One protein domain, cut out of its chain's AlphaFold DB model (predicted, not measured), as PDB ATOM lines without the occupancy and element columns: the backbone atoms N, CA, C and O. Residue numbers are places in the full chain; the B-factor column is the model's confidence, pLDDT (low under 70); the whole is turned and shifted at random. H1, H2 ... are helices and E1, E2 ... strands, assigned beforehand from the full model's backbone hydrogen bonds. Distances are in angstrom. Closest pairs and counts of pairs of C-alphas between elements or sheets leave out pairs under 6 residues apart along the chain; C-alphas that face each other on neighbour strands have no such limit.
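What this domain is: This is residues 54 to 155 of the 256 residues of an uncharacterized protein of Leptospira borgpetersenii str. 200701203 (UniProt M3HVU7). Look for four helices side by side in an up-and-down bundle, each running against the one before it, with the longest, H3, touching the other three. The printed part has 102 residues, mostly helix, in the order H1, H2, H3, H4, then strand E1. It is compact, with a radius of gyration of the C-alphas of 13.3 A, and spans 40 by 29 by 22 A.

Where its parts are: Find C-alpha 102 at (72.654, 95.013, 120.069); from there H3 runs 34.8 A to residue 125. H1 is residues 57 to 74, 25.9 A; H2 81 to 99, 27.1 A; H4 129 to 146, 25.4 A. E1, residues 152 to 154, 6.6 A, pairs with no named strand and ends at (67.599, 101.957, 97.683).

How they stand to each other: H3 and H4, a hairpin, touch at a shallow tilt of 16 degrees; closest are C-alphas 120 and 132, 5.3 A. Residues 104 to 115 of H3 alone touch H1, closest at C-alphas 108 and 58, 4.6 A. H1 and H4 are only just apart, at 8.5 A. Every O i to N i+4 pair is within hydrogen-bond range in H1 and H3, 12 of 15 in H2, 13 of 14 in H4.

The domain as a whole: The printed part has no cut and no long link. Residues 54 to 55 and 76 to 80 have pLDDT under 70.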
ATOM      1  N   LYS A  54      68.440  84.434 117.359       57.28
ATOM      2  CA  LYS A  54      68.520  85.857 117.753       57.28
ATOM      3  C   LYS A  54      68.958  86.775 116.601       57.28
ATOM      4  O   LYS A  54      68.740  87.980 116.665       57.28
ATOM      5  N   GLU A  55      69.561  86.200 115.563       56.56
ATOM      6  CA  GLU A  55      70.016  86.860 114.340       56.56
ATOM      7  C   GLU A  55      68.888  87.116 113.323       56.56
ATOM      8  O   GLU A  55      68.992  88.051 112.541       56.56
ATOM      9  N   ASN A  56      67.769  86.383 113.367       80.38
ATOM     10  CA  ASN A  56      66.674  86.510 112.392       80.38
ATOM     11  C   ASN A  56      65.462  87.313 112.895       80.38
ATOM     12  O   ASN A  56      64.461  87.436 112.187       80.38
ATOM     13  N   ILE A  57      65.544  87.892 114.098       87.62
ATOM     14  CA  ILE A  57      64.446  88.624 114.753       87.62
ATOM     15  C   ILE A  57      63.883  89.749 113.869       87.62
ATOM     16  O   ILE A  57      62.668  89.889 113.727       87.62
ATOM     17  N   ALA A  58      64.761  90.543 113.256       89.31
ATOM     18  CA  ALA A  58      64.357  91.699 112.469       89.31
ATOM     19  C   ALA A  58      63.614  91.276 111.182       89.31
ATOM     20  O   ALA A  58      62.588  91.860 110.833       89.31
ATOM     21  N   SER A  59      64.083  90.213 110.516       89.75
ATOM     22  CA  SER A  59      63.416  89.642 109.337       89.75
ATOM     23  C   SER A  59      62.080  88.986 109.689       89.75
ATOM     24  O   SER A  59      61.108  89.136 108.946       89.75
ATOM     25  N   TYR A  60      62.019  88.274 110.818       91.44
ATOM     26  CA  TYR A  60      60.786  87.666 111.318       91.44
ATOM     27  C   TYR A  60      59.704  88.722 111.570       91.44
ATOM     28  O   TYR A  60      58.571  88.573 111.102       91.44
ATOM     29  N   TRP A  61      60.068  89.816 112.251       96.06
ATOM     30  CA  TRP A  61      59.165  90.942 112.483       96.06
ATOM     31  C   TRP A  61      58.632  91.516 111.170       96.06
ATOM     32  O   TRP A  61      57.423  91.691 111.020       96.06
ATOM     33  N   GLU A  62      59.517  91.772 110.206       95.06
ATOM     34  CA  GLU A  62      59.144  92.385 108.930       95.06
ATOM     35  C   GLU A  62      58.188  91.497 108.127       95.06
ATOM     36  O   GLU A  62      57.161  91.979 107.653       95.06
ATOM     37  N   THR A  63      58.478  90.197 108.022       94.12
ATOM     38  CA  THR A  63      57.625  89.253 107.277       94.12
ATOM     39  C   THR A  63      56.251  89.113 107.929       94.12
ATOM     40  O   THR A  63      55.230  89.150 107.243       94.12
ATOM     41  N   THR A  64      56.207  89.011 109.258       95.44
ATOM     42  CA  THR A  64      54.946  88.899 110.005       95.44
ATOM     43  C   THR A  64      54.109  90.175 109.891       95.44
ATOM     44  O   THR A  64      52.899  90.113 109.670       95.44
ATOM     45  N   THR A  65      54.756  91.337 109.988       96.88
ATOM     46  CA  THR A  65      54.105  92.649 109.865       96.88
ATOM     47  C   THR A  65      53.592  92.886 108.447       96.88
ATOM     48  O   THR A  65      52.472  93.353 108.275       96.88
ATOM     49  N   ASP A  66      54.364  92.539 107.414       94.94
ATOM     50  CA  ASP A  66      53.924  92.701 106.025       94.94
ATOM     51  C   ASP A  66      52.754  91.769 105.682       94.94
ATOM     52  O   ASP A  66      51.816  92.203 105.016       94.94
ATOM     53  N   ARG A  67      52.765  90.524 106.179       95.12
ATOM     54  CA  ARG A  67      51.646  89.588 106.008       95.12
ATOM     55  C   ARG A  67      50.368  90.107 106.666       95.12
ATOM     56  O   ARG A  67      49.370  90.272 105.985       95.12
ATOM     57  N   THR A  68      50.413  90.430 107.956       94.75
ATOM     58  CA  THR A  68      49.228  90.927 108.684       94.75
ATOM     59  C   THR A  68      48.727  92.267 108.142       94.75
ATOM     60  O   THR A  68      47.525  92.509 108.107       94.75
ATOM     61  N   PHE A  69      49.624  93.126 107.646       94.62
ATOM     62  CA  PHE A  69      49.226  94.345 106.948       94.62
ATOM     63  C   PHE A  69      48.502  94.051 105.629       94.62
ATOM     64  O   PHE A  69      47.528  94.733 105.327       94.62
ATOM     65  N   LYS A  70      48.959  93.058 104.848       92.69
ATOM     66  CA  LYS A  70      48.274  92.594 103.629       92.69
ATOM     67  C   LYS A  70      46.884  92.049 103.945       92.69
ATOM     68  O   LYS A  70      45.917  92.495 103.341       92.69
ATOM     69  N   ASP A  71      46.793  91.180 104.947       91.38
ATOM     70  CA  ASP A  71      45.523  90.612 105.399       91.38
ATOM     71  C   ASP A  71      44.542  91.736 105.791       91.38
ATOM     72  O   ASP A  71      43.390  91.742 105.364       91.38
ATOM     73  N   TRP A  72      45.017  92.761 106.510       90.88
ATOM     74  CA  TRP A  72      44.202  93.921 106.876       90.88
ATOM     75  C   TRP A  72      43.728  94.755 105.673       90.88
ATOM     76  O   TRP A  72      42.569  95.168 105.638       90.88
ATOM     77  N   ILE A  73      44.586  95.022 104.683       88.88
ATOM     78  CA  ILE A  73      44.173  95.815 103.510       88.88
ATOM     79  C   ILE A  73      43.258  95.037 102.553       88.88
ATOM     80  O   ILE A  73      42.484  95.667 101.832       88.88
ATOM     81  N   ASP A  74      43.341  93.706 102.528       84.75
ATOM     82  CA  ASP A  74      42.480  92.851 101.701       84.75
ATOM     83  C   ASP A  74      41.095  92.659 102.345       84.75
ATOM     84  O   ASP A  74      40.086  92.542 101.647       84.75
ATOM     85  N   ASP A  75      41.032  92.720 103.677       76.19
ATOM     86  CA  ASP A  75      39.826  92.559 104.491       76.19
ATOM     87  C   ASP A  75      39.100  93.890 104.797       76.19
ATOM     88  O   ASP A  75      38.318  93.984 105.740       76.19
ATOM     89  N   GLU A  76      39.309  94.946 103.990       64.06
ATOM     90  CA  GLU A  76      38.758  96.309 104.192       64.06
ATOM     91  C   GLU A  76      37.217  96.366 104.394       64.06
ATOM     92  O   GLU A  76      36.693  97.403 104.811       64.06
ATOM     93  N   ASN A  77      36.485  95.279 104.112       59.88
ATOM     94  CA  ASN A  77      35.028  95.172 104.239       59.88
ATOM     95  C   ASN A  77      34.538  94.480 105.528       59.88
ATOM     96  O   ASN A  77      33.323  94.421 105.735       59.88
ATOM     97  N   THR A  78      35.431  93.978 106.387       52.19
ATOM     98  CA  THR A  78      35.069  93.182 107.570       52.19
ATOM     99  C   THR A  78      35.747  93.755 108.823       52.19
ATOM    100  O   THR A  78      36.928  94.089 108.837       52.19
ATOM    101  N   GLU A  79      34.967  94.011 109.876       54.25
ATOM    102  CA  GLU A  79      35.427  94.785 111.034       54.25
ATOM    103  C   GLU A  79      36.411  94.009 111.939       54.25
ATOM    104  O   GLU A  79      36.072  92.980 112.515       54.25
ATOM    105  N   GLY A  80      37.589  94.598 112.186       69.88
ATOM    106  CA  GLY A  80      38.263  94.597 113.496       69.88
ATOM    107  C   GLY A  80      39.446  93.645 113.708       69.88
ATOM    108  O   GLY A  80      40.467  94.085 114.242       69.88
ATOM    109  N   GLU A  81      39.333  92.375 113.320       78.00
ATOM    110  CA  GLU A  81      40.294  91.329 113.719       78.00
ATOM    111  C   GLU A  81      41.645  91.456 112.998       78.00
ATOM    112  O   GLU A  81      42.682  91.590 113.645       78.00
ATOM    113  N   THR A  82      41.640  91.575 111.670       84.12
ATOM    114  CA  THR A  82      42.862  91.691 110.852       84.12
ATOM    115  C   THR A  82      43.693  92.935 111.176       84.12
ATOM    116  O   THR A  82      44.926  92.906 111.174       84.12
ATOM    117  N   LYS A  83      43.037  94.037 111.554       88.62
ATOM    118  CA  LYS A  83      43.717  95.233 112.068       88.62
ATOM    119  C   LYS A  83      44.371  94.985 113.430       88.62
ATOM    120  O   LYS A  83      45.479  95.461 113.663       88.62
ATOM    121  N   SER A  84      43.690  94.272 114.328       90.44
ATOM    122  CA  SER A  84      44.239  93.899 115.639       90.44
ATOM    123  C   SER A  84      45.463  92.989 115.490       90.44
ATOM    124  O   SER A  84      46.449  93.153 116.215       90.44
ATOM    125  N   ASP A  85      45.439  92.083 114.514       92.56
ATOM    126  CA  ASP A  85      46.579  91.229 114.175       92.56
ATOM    127  C   ASP A  85      47.763  92.044 113.660       92.56
ATOM    128  O   ASP A  85      48.893  91.848 114.119       92.56
ATOM    129  N   PHE A  86      47.516  93.014 112.773       94.81
ATOM    130  CA  PHE A  86      48.544  93.960 112.341       94.81
ATOM    131  C   PHE A  86      49.117  94.762 113.516       94.81
ATOM    132  O   PHE A  86      50.337  94.843 113.664       94.81
ATOM    133  N   ASP A  87      48.266  95.325 114.376       94.44
ATOM    134  CA  ASP A  87      48.707  96.104 115.536       94.44
ATOM    135  C   ASP A  87      49.577  95.247 116.474       94.44
ATOM    136  O   ASP A  87      50.613  95.707 116.965       94.44
ATOM    137  N   THR A  88      49.200  93.983 116.675       96.25
ATOM    138  CA  THR A  88      49.957  93.014 117.480       96.25
ATOM    139  C   THR A  88      51.303  92.685 116.838       96.25
ATOM    140  O   THR A  88      52.343  92.770 117.498       96.25
ATOM    141  N   ALA A  89      51.314  92.370 115.540       96.62
ATOM    142  CA  ALA A  89      52.532  92.066 114.796       96.62
ATOM    143  C   ALA A  89      53.499  93.256 114.790       96.62
ATOM    144  O   ALA A  89      54.674  93.102 115.132       96.62
ATOM    145  N   TYR A  90      53.007  94.462 114.508       98.12
ATOM    146  CA  TYR A  90      53.827  95.666 114.487       98.12
ATOM    147  C   TYR A  90      54.432  95.948 115.873       98.12
ATOM    148  O   TYR A  90      55.647  96.149 115.989       98.12
ATOM    149  N   ARG A  91      53.626  95.883 116.946       97.81
ATOM    150  CA  ARG A  91      54.088  96.100 118.334       97.81
ATOM    151  C   ARG A  91      55.016  95.014 118.859       97.81
ATOM    152  O   ARG A  91      55.786  95.297 119.774       97.81
ATOM    153  N   SER A  92      55.009  93.813 118.277       97.31
ATOM    154  CA  SER A  92      55.947  92.754 118.669       97.31
ATOM    155  C   SER A  92      57.416  93.182 118.534       97.31
ATOM    156  O   SER A  92      58.264  92.662 119.256       97.31
ATOM    157  N   SER A  93      57.712  94.202 117.710       97.12
ATOM    158  CA  SER A  93      59.026  94.857 117.652       97.12
ATOM    159  C   SER A  93      59.549  95.310 119.019       97.12
ATOM    160  O   SER A  93      60.751  95.257 119.239       97.12
ATOM    161  N   ILE A  94      58.686  95.716 119.955       97.62
ATOM    162  CA  ILE A  94      59.102  96.137 121.300       97.62
ATOM    163  C   ILE A  94      59.684  94.946 122.070       97.62
ATOM    164  O   ILE A  94      60.834  94.994 122.499       97.62
ATOM    165  N   ASN A  95      58.936  93.846 122.158       95.00
ATOM    166  CA  ASN A  95      59.385  92.636 122.854       95.00
ATOM    167  C   ASN A  95      60.644  92.055 122.192       95.00
ATOM    168  O   ASN A  95      61.598  91.664 122.860       95.00
ATOM    169  N   LEU A  96      60.668  92.045 120.857       94.50
ATOM    170  CA  LEU A  96      61.809  91.594 120.065       94.50
ATOM    171  C   LEU A  96      63.054  92.472 120.274       94.50
ATOM    172  O   LEU A  96      64.171  91.956 120.313       94.50
ATOM    173  N   TYR A  97      62.872  93.783 120.449       94.81
ATOM    174  CA  TYR A  97      63.949  94.707 120.788       94.81
ATOM    175  C   TYR A  97      64.524  94.405 122.174       94.81
ATOM    176  O   TYR A  97      65.740  94.400 122.331       94.81
ATOM    177  N   GLU A  98      63.689  94.111 123.171       93.62
ATOM    178  CA  GLU A  98      64.142  93.823 124.539       93.62
ATOM    179  C   GLU A  98      65.027  92.572 124.625       93.62
ATOM    180  O   GLU A  98      66.061  92.594 125.298       93.62
ATOM    181  N   ILE A  99      64.662  91.504 123.911       91.00
ATOM    182  CA  ILE A  99      65.383  90.217 123.945       91.00
ATOM    183  C   ILE A  99      66.531  90.119 122.924       91.00
ATOM    184  O   ILE A  99      67.352  89.195 122.990       91.00
ATOM    185  N   GLY A 100      66.578  91.041 121.958       88.69
ATOM    186  CA  GLY A 100      67.547  91.052 120.865       88.69
ATOM    187  C   GLY A 100      68.972  91.399 121.308       88.69
ATOM    188  O   GLY A 100      69.198  92.111 122.288       88.69
ATOM    189  N   SER A 101      69.967  90.924 120.552       90.88
ATOM    190  CA  SER A 101      71.346  91.426 120.665       90.88
ATOM    191  C   SER A 101      71.428  92.889 120.203       90.88
ATOM    192  O   SER A 101      70.543  93.363 119.499       90.88
ATOM    193  N   GLU A 102      72.498  93.618 120.531       90.88
ATOM    194  CA  GLU A 102      72.654  95.013 120.069       90.88
ATOM    195  C   GLU A 102      72.641  95.146 118.535       90.88
ATOM    196  O   GLU A 102      72.095  96.110 117.996       90.88
ATOM    197  N   ILE A 103      73.169  94.141 117.827       90.94
ATOM    198  CA  ILE A 103      73.111  94.070 116.361       90.94
ATOM    199  C   ILE A 103      71.657  93.908 115.904       90.94
ATOM    200  O   ILE A 103      71.178  94.713 115.107       90.94
ATOM    201  N   ALA A 104      70.929  92.938 116.469       91.44
ATOM    202  CA  ALA A 104      69.527  92.693 116.132       91.44
ATOM    203  C   ALA A 104      68.626  93.891 116.478       91.44
ATOM    204  O   ALA A 104      67.730  94.231 115.713       91.44
ATOM    205  N   LYS A 105      68.890  94.585 117.592       94.38
ATOM    206  CA  LYS A 105      68.216  95.833 117.979       94.38
ATOM    207  C   LYS A 105      68.436  96.939 116.954       94.38
ATOM    208  O   LYS A 105      67.492  97.642 116.598       94.38
ATOM    209  N   SER A 106      69.675  97.124 116.491       94.44
ATOM    210  CA  SER A 106      69.981  98.111 115.452       94.44
ATOM    211  C   SER A 106      69.265  97.783 114.147       94.44
ATOM    212  O   SER A 106      68.607  98.650 113.578       94.44
ATOM    213  N   GLU A 107      69.331  96.524 113.721       94.31
ATOM    214  CA  GLU A 107      68.674  96.059 112.504       94.31
ATOM    215  C   GLU A 107      67.147  96.188 112.583       94.31
ATOM    216  O   GLU A 107      66.511  96.635 111.632       94.31
ATOM    217  N   LEU A 108      66.547  95.864 113.729       96.06
ATOM    218  CA  LEU A 108      65.109  95.984 113.940       96.06
ATOM    219  C   LEU A 108      64.641  97.439 113.844       96.06
ATOM    220  O   LEU A 108      63.672  97.711 113.140       96.06
ATOM    221  N   LYS A 109      65.351  98.392 114.468       97.50
ATOM    222  CA  LYS A 109      65.050  99.831 114.322       97.50
ATOM    223  C   LYS A 109      65.091 100.273 112.859       97.50
ATOM    224  O   LYS A 109      64.244 101.057 112.424       97.50
ATOM    225  N   ASP A 110      66.068  99.777 112.105       96.38
ATOM    226  CA  ASP A 110      66.219 100.083 110.686       96.38
ATOM    227  C   ASP A 110      65.085  99.484 109.851       96.38
ATOM    228  O   ASP A 110      64.523 100.183 109.006       96.38
ATOM    229  N   ARG A 111      64.700  98.228 110.103       95.81
ATOM    230  CA  ARG A 111      63.580  97.575 109.408       95.81
ATOM    231  C   ARG A 111      62.242  98.229 109.730       95.81
ATOM    232  O   ARG A 111      61.483  98.504 108.804       95.81
ATOM    233  N   VAL A 112      61.988  98.578 110.992       98.12
ATOM    234  CA  VAL A 112      60.784  99.320 111.406       98.12
ATOM    235  C   VAL A 112      60.682 100.647 110.655       98.12
ATOM    236  O   VAL A 112      59.633 100.957 110.086       98.12
ATOM    237  N   LEU A 113      61.777 101.412 110.588       98.06
ATOM    238  CA  LEU A 113      61.821 102.670 109.845       98.06
ATOM    239  C   LEU A 113      61.597 102.457 108.341       98.06
ATOM    240  O   LEU A 113      60.757 103.140 107.759       98.06
ATOM    241  N   LYS A 114      62.318 101.518 107.717       95.56
ATOM    242  CA  LYS A 114      62.216 101.233 106.275       95.56
ATOM    243  C   LYS A 114      60.808 100.818 105.875       95.56
ATOM    244  O   LYS A 114      60.237 101.413 104.961       95.56
ATOM    245  N   TRP A 115      60.254  99.837 106.583       96.56
ATOM    246  CA  TRP A 115      58.918  99.319 106.328       96.56
ATOM    247  C   TRP A 115      57.882 100.437 106.447       96.56
ATOM    248  O   TRP A 115      57.115 100.685 105.519       96.56
ATOM    249  N   SER A 116      57.929 101.201 107.543       98.06
ATOM    250  CA  SER A 116      56.947 102.258 107.804       98.06
ATOM    251  C   SER A 116      57.049 103.402 106.800       98.06
ATOM    252  O   SER A 116      56.031 103.897 106.327       98.06
ATOM    253  N   ALA A 117      58.268 103.799 106.422       96.25
ATOM    254  CA  ALA A 117      58.486 104.846 105.431       96.25
ATOM    255  C   ALA A 117      57.974 104.425 104.040       96.25
ATOM    256  O   ALA A 117      57.315 105.214 103.361       96.25
ATOM    257  N   GLY A 118      58.233 103.174 103.640       92.31
ATOM    258  CA  GLY A 118      57.745 102.608 102.383       92.31
ATOM    259  C   GLY A 118      56.220 102.504 102.340       92.31
ATOM    260  O   GLY A 118      55.594 103.020 101.412       92.31
ATOM    261  N   LYS A 119      55.606 101.910 103.371       95.12
ATOM    262  CA  LYS A 119      54.146 101.752 103.444       95.12
ATOM    263  C   LYS A 119      53.416 103.081 103.576       95.12
ATOM    264  O   LYS A 119      52.357 103.241 102.973       95.12
ATOM    265  N   LEU A 120      53.980 104.056 104.289       96.12
ATOM    266  CA  LEU A 120      53.408 105.399 104.348       96.12
ATOM    267  C   LEU A 120      53.315 106.016 102.948       96.12
ATOM    268  O   LEU A 120      52.238 106.466 102.560       96.12
ATOM    269  N   ASN A 121      54.408 105.999 102.179       91.56
ATOM    270  CA  ASN A 121      54.385 106.485 100.800       91.56
ATOM    271  C   ASN A 121      53.333 105.736  99.962       91.56
ATOM    272  O   ASN A 121      52.461 106.362  99.364       91.56
ATOM    273  N   GLU A 122      53.358 104.402  99.979       90.38
ATOM    274  CA  GLU A 122      52.432 103.553  99.219       90.38
ATOM    275  C   GLU A 122      50.955 103.890  99.503       90.38
ATOM    276  O   GLU A 122      50.134 104.018  98.586       90.38
ATOM    277  N   ARG A 123      50.609 104.068 100.783       91.94
ATOM    278  CA  ARG A 123      49.239 104.373 101.206       91.94
ATOM    279  C   ARG A 123      48.829 105.800 100.867       91.94
ATOM    280  O   ARG A 123      47.697 105.990 100.423       91.94
ATOM    281  N   LEU A 124      49.716 106.784 101.006       89.38
ATOM    282  CA  LEU A 124      49.405 108.153 100.590       89.38
ATOM    283  C   LEU A 124      49.232 108.261  99.067       89.38
ATOM    284  O   LEU A 124      48.284 108.899  98.613       89.38
ATOM    285  N   MET A 125      50.078 107.579  98.286       84.94
ATOM    286  CA  MET A 125      49.957 107.499  96.824       84.94
ATOM    287  C   MET A 125      48.618 106.900  96.385       84.94
ATOM    288  O   MET A 125      48.020 107.347  95.407       84.94
ATOM    289  N   SER A 126      48.121 105.926  97.147       86.44
ATOM    290  CA  SER A 126      46.822 105.280  96.921       86.44
ATOM    291  C   SER A 126      45.649 106.026  97.576       86.44
ATOM    292  O   SER A 126      44.533 105.514  97.598       86.44
ATOM    293  N   GLN A 127      45.883 107.221  98.137       86.81
ATOM    294  CA  GLN A 127      44.897 108.051  98.851       86.81
ATOM    295  C   GLN A 127      44.222 107.347 100.044       86.81
ATOM    296  O   GLN A 127      43.131 107.714 100.480       86.81
ATOM    297  N   LYS A 128      44.879 106.337 100.617       90.94
ATOM    298  CA  LYS A 128      44.393 105.548 101.754       90.94
ATOM    299  C   LYS A 128      44.798 106.215 103.075       90.94
ATOM    300  O   LYS A 128      45.627 105.694 103.822       90.94
ATOM    301  N   MET A 129      44.207 107.376 103.366       91.00
ATOM    302  CA  MET A 129      44.596 108.229 104.504       91.00
ATOM    303  C   MET A 129      44.445 107.556 105.876       91.00
ATOM    304  O   MET A 129      45.298 107.757 106.735       91.00
ATOM    305  N   ASN A 130      43.427 106.711 106.077       91.88
ATOM    306  CA  ASN A 130      43.257 105.972 107.337       91.88
ATOM    307  C   ASN A 130      44.426 105.005 107.592       91.88
ATOM    308  O   ASN A 130      44.941 104.937 108.706       91.88
ATOM    309  N   HIS A 131      44.896 104.305 106.556       93.12
ATOM    310  CA  HIS A 131      46.069 103.435 106.656       93.12
ATOM    311  C   HIS A 131      47.345 104.244 106.906       93.12
ATOM    312  O   HIS A 131      48.145 103.873 107.760       93.12
ATOM    313  N   ALA A 132      47.512 105.379 106.218       95.94
ATOM    314  CA  ALA A 132      48.639 106.280 106.452       95.94
ATOM    315  C   ALA A 132      48.679 106.783 107.906       95.94
ATOM    316  O   ALA A 132      49.726 106.703 108.547       95.94
ATOM    317  N   TYR A 133      47.535 107.218 108.448       96.31
ATOM    318  CA  TYR A 133      47.400 107.602 109.855       96.31
ATOM    319  C   TYR A 133      47.832 106.471 110.792       96.31
ATOM    320  O   TYR A 133      48.638 106.693 111.694       96.31
ATOM    321  N   HIS A 134      47.334 105.254 110.564       96.06
ATOM    322  CA  HIS A 134      47.666 104.105 111.399       96.06
ATOM    323  C   HIS A 134      49.154 103.753 111.361       96.06
ATOM    324  O   HIS A 134      49.740 103.537 112.416       96.06
ATOM    325  N   ILE A 135      49.791 103.782 110.188       98.00
ATOM    326  CA  ILE A 135      51.239 103.559 110.061       98.00
ATOM    327  C   ILE A 135      52.027 104.612 110.851       98.00
ATOM    328  O   ILE A 135      52.950 104.262 111.583       98.00
ATOM    329  N   ILE A 136      51.663 105.896 110.732       98.62
ATOM    330  CA  ILE A 136      52.339 106.988 111.453       98.62
ATOM    331  C   ILE A 136      52.176 106.815 112.963       98.62
ATOM    332  O   ILE A 136      53.161 106.917 113.694       98.62
ATOM    333  N   LYS A 137      50.954 106.526 113.420       98.31
ATOM    334  CA  LYS A 137      50.647 106.306 114.834       98.31
ATOM    335  C   LYS A 137      51.464 105.147 115.403       98.31
ATOM    336  O   LYS A 137      52.171 105.333 116.391       98.31
ATOM    337  N   SER A 138      51.416 103.979 114.762       98.31
ATOM    338  CA  SER A 138      52.145 102.793 115.219       98.31
ATOM    339  C   SER A 138      53.656 103.033 115.224       98.31
ATOM    340  O   SER A 138      54.329 102.684 116.195       98.31
ATOM    341  N   PHE A 139      54.189 103.710 114.200       98.69
ATOM    342  CA  PHE A 139      55.602 104.079 114.156       98.69
ATOM    343  C   PHE A 139      55.992 105.042 115.280       98.69
ATOM    344  O   PHE A 139      57.033 104.845 115.908       98.69
ATOM    345  N   GLN A 140      55.183 106.069 115.565       98.50
ATOM    346  CA  GLN A 140      55.462 106.988 116.667       98.50
ATOM    347  C   GLN A 140      55.558 106.229 117.993       98.50
ATOM    348  O   GLN A 140      56.564 106.348 118.686       98.50
ATOM    349  N   GLU A 141      54.544 105.428 118.316       98.12
ATOM    350  CA  GLU A 141      54.463 104.719 119.594       98.12
ATOM    351  C   GLU A 141      55.615 103.720 119.778       98.12
ATOM    352  O   GLU A 141      56.238 103.673 120.836       98.12
ATOM    353  N   VAL A 142      55.954 102.952 118.737       98.44
ATOM    354  CA  VAL A 142      57.080 102.007 118.791       98.44
ATOM    355  C   VAL A 142      58.419 102.743 118.872       98.44
ATOM    356  O   VAL A 142      59.266 102.395 119.696       98.44
ATOM    357  N   SER A 143      58.626 103.779 118.056       98.12
ATOM    358  CA  SER A 143      59.904 104.503 118.002       98.12
ATOM    359  C   SER A 143      60.197 105.337 119.250       98.12
ATOM    360  O   SER A 143      61.359 105.656 119.509       98.12
ATOM    361  N   GLU A 144      59.187 105.666 120.056       97.81
ATOM    362  CA  GLU A 144      59.380 106.259 121.383       97.81
ATOM    363  C   GLU A 144      60.031 105.287 122.375       97.81
ATOM    364  O   GLU A 144      60.739 105.735 123.276       97.81
ATOM    365  N   ILE A 145      59.849 103.978 122.176       98.00
ATOM    366  CA  ILE A 145      60.385 102.924 123.044       98.00
ATOM    367  C   ILE A 145      61.715 102.402 122.500       98.00
ATOM    368  O   ILE A 145      62.724 102.406 123.202       98.00
ATOM    369  N   ILE A 146      61.739 101.976 121.234       97.50
ATOM    370  CA  ILE A 146      62.923 101.327 120.650       97.50
ATOM    371  C   ILE A 146      63.892 102.331 120.010       97.50
ATOM    372  O   ILE A 146      65.030 101.987 119.705       97.50
ATOM    373  N   GLY A 147      63.477 103.584 119.814       97.81
ATOM    374  CA  GLY A 147      64.226 104.596 119.069       97.81
ATOM    375  C   GLY A 147      63.998 104.537 117.553       97.81
ATOM    376  O   GLY A 147      63.326 103.659 117.020       97.81
ATOM    377  N   ILE A 148      64.578 105.500 116.832       98.00
ATOM    378  CA  ILE A 148      64.492 105.598 115.366       98.00
ATOM    379  C   ILE A 148      65.784 105.036 114.750       98.00
ATOM    380  O   ILE A 148      66.877 105.455 115.141       98.00
ATOM    381  N   GLY A 149      65.674 104.120 113.781       95.12
ATOM    382  CA  GLY A 149      66.815 103.584 113.012       95.12
ATOM    383  C   GLY A 149      67.501 104.637 112.136       95.12
ATOM    384  O   GLY A 149      67.027 105.764 112.066       95.12
ATOM    385  N   ASP A 150      68.608 104.322 111.474       93.75
ATOM    386  CA  ASP A 150      69.316 105.225 110.540       93.75
ATOM    387  C   ASP A 150      69.574 104.546 109.191       93.75
ATOM    388  O   ASP A 150      70.657 104.576 108.611       93.75
ATOM    389  N   ALA A 151      68.535 103.873 108.711       92.69
ATOM    390  CA  ALA A 151      68.609 103.021 107.545       92.69
ATOM    391  C   ALA A 151      68.721 103.809 106.226       92.69
ATOM    392  O   ALA A 151      68.200 104.920 106.084       92.69
ATOM    393  N   ILE A 152      69.307 103.162 105.218       91.12
ATOM    394  CA  ILE A 152      69.322 103.623 103.825       91.12
ATOM    395  C   ILE A 152      68.297 102.838 103.002       91.12
ATOM    396  O   ILE A 152      68.246 101.607 103.067       91.12
ATOM    397  N   LEU A 153      67.475 103.554 102.240       85.81
ATOM    398  CA  LEU A 153      66.575 103.028 101.216       85.81
ATOM    399  C   LEU A 153      67.287 103.051  99.867       85.81
ATOM    400  O   LEU A 153      67.994 104.010  99.577       85.81
ATOM    401  N   ILE A 154      67.058 102.032  99.042       80.81
ATOM    402  CA  ILE A 154      67.599 101.957  97.683       80.81
ATOM    403  C   ILE A 154      66.434 102.043  96.702       80.81
ATOM    404  O   ILE A 154      65.487 101.254  96.778       80.81
ATOM    405  N   GLY A 155      66.499 103.015  95.796       70.31
ATOM    406  CA  GLY A 155      65.532 103.169  94.719       70.31
ATOM    407  C   GLY A 155      65.601 102.037  93.702       70.31
ATOM    408  O   GLY A 155      66.656 101.776  93.140       70.31
TER     409      GLY A 155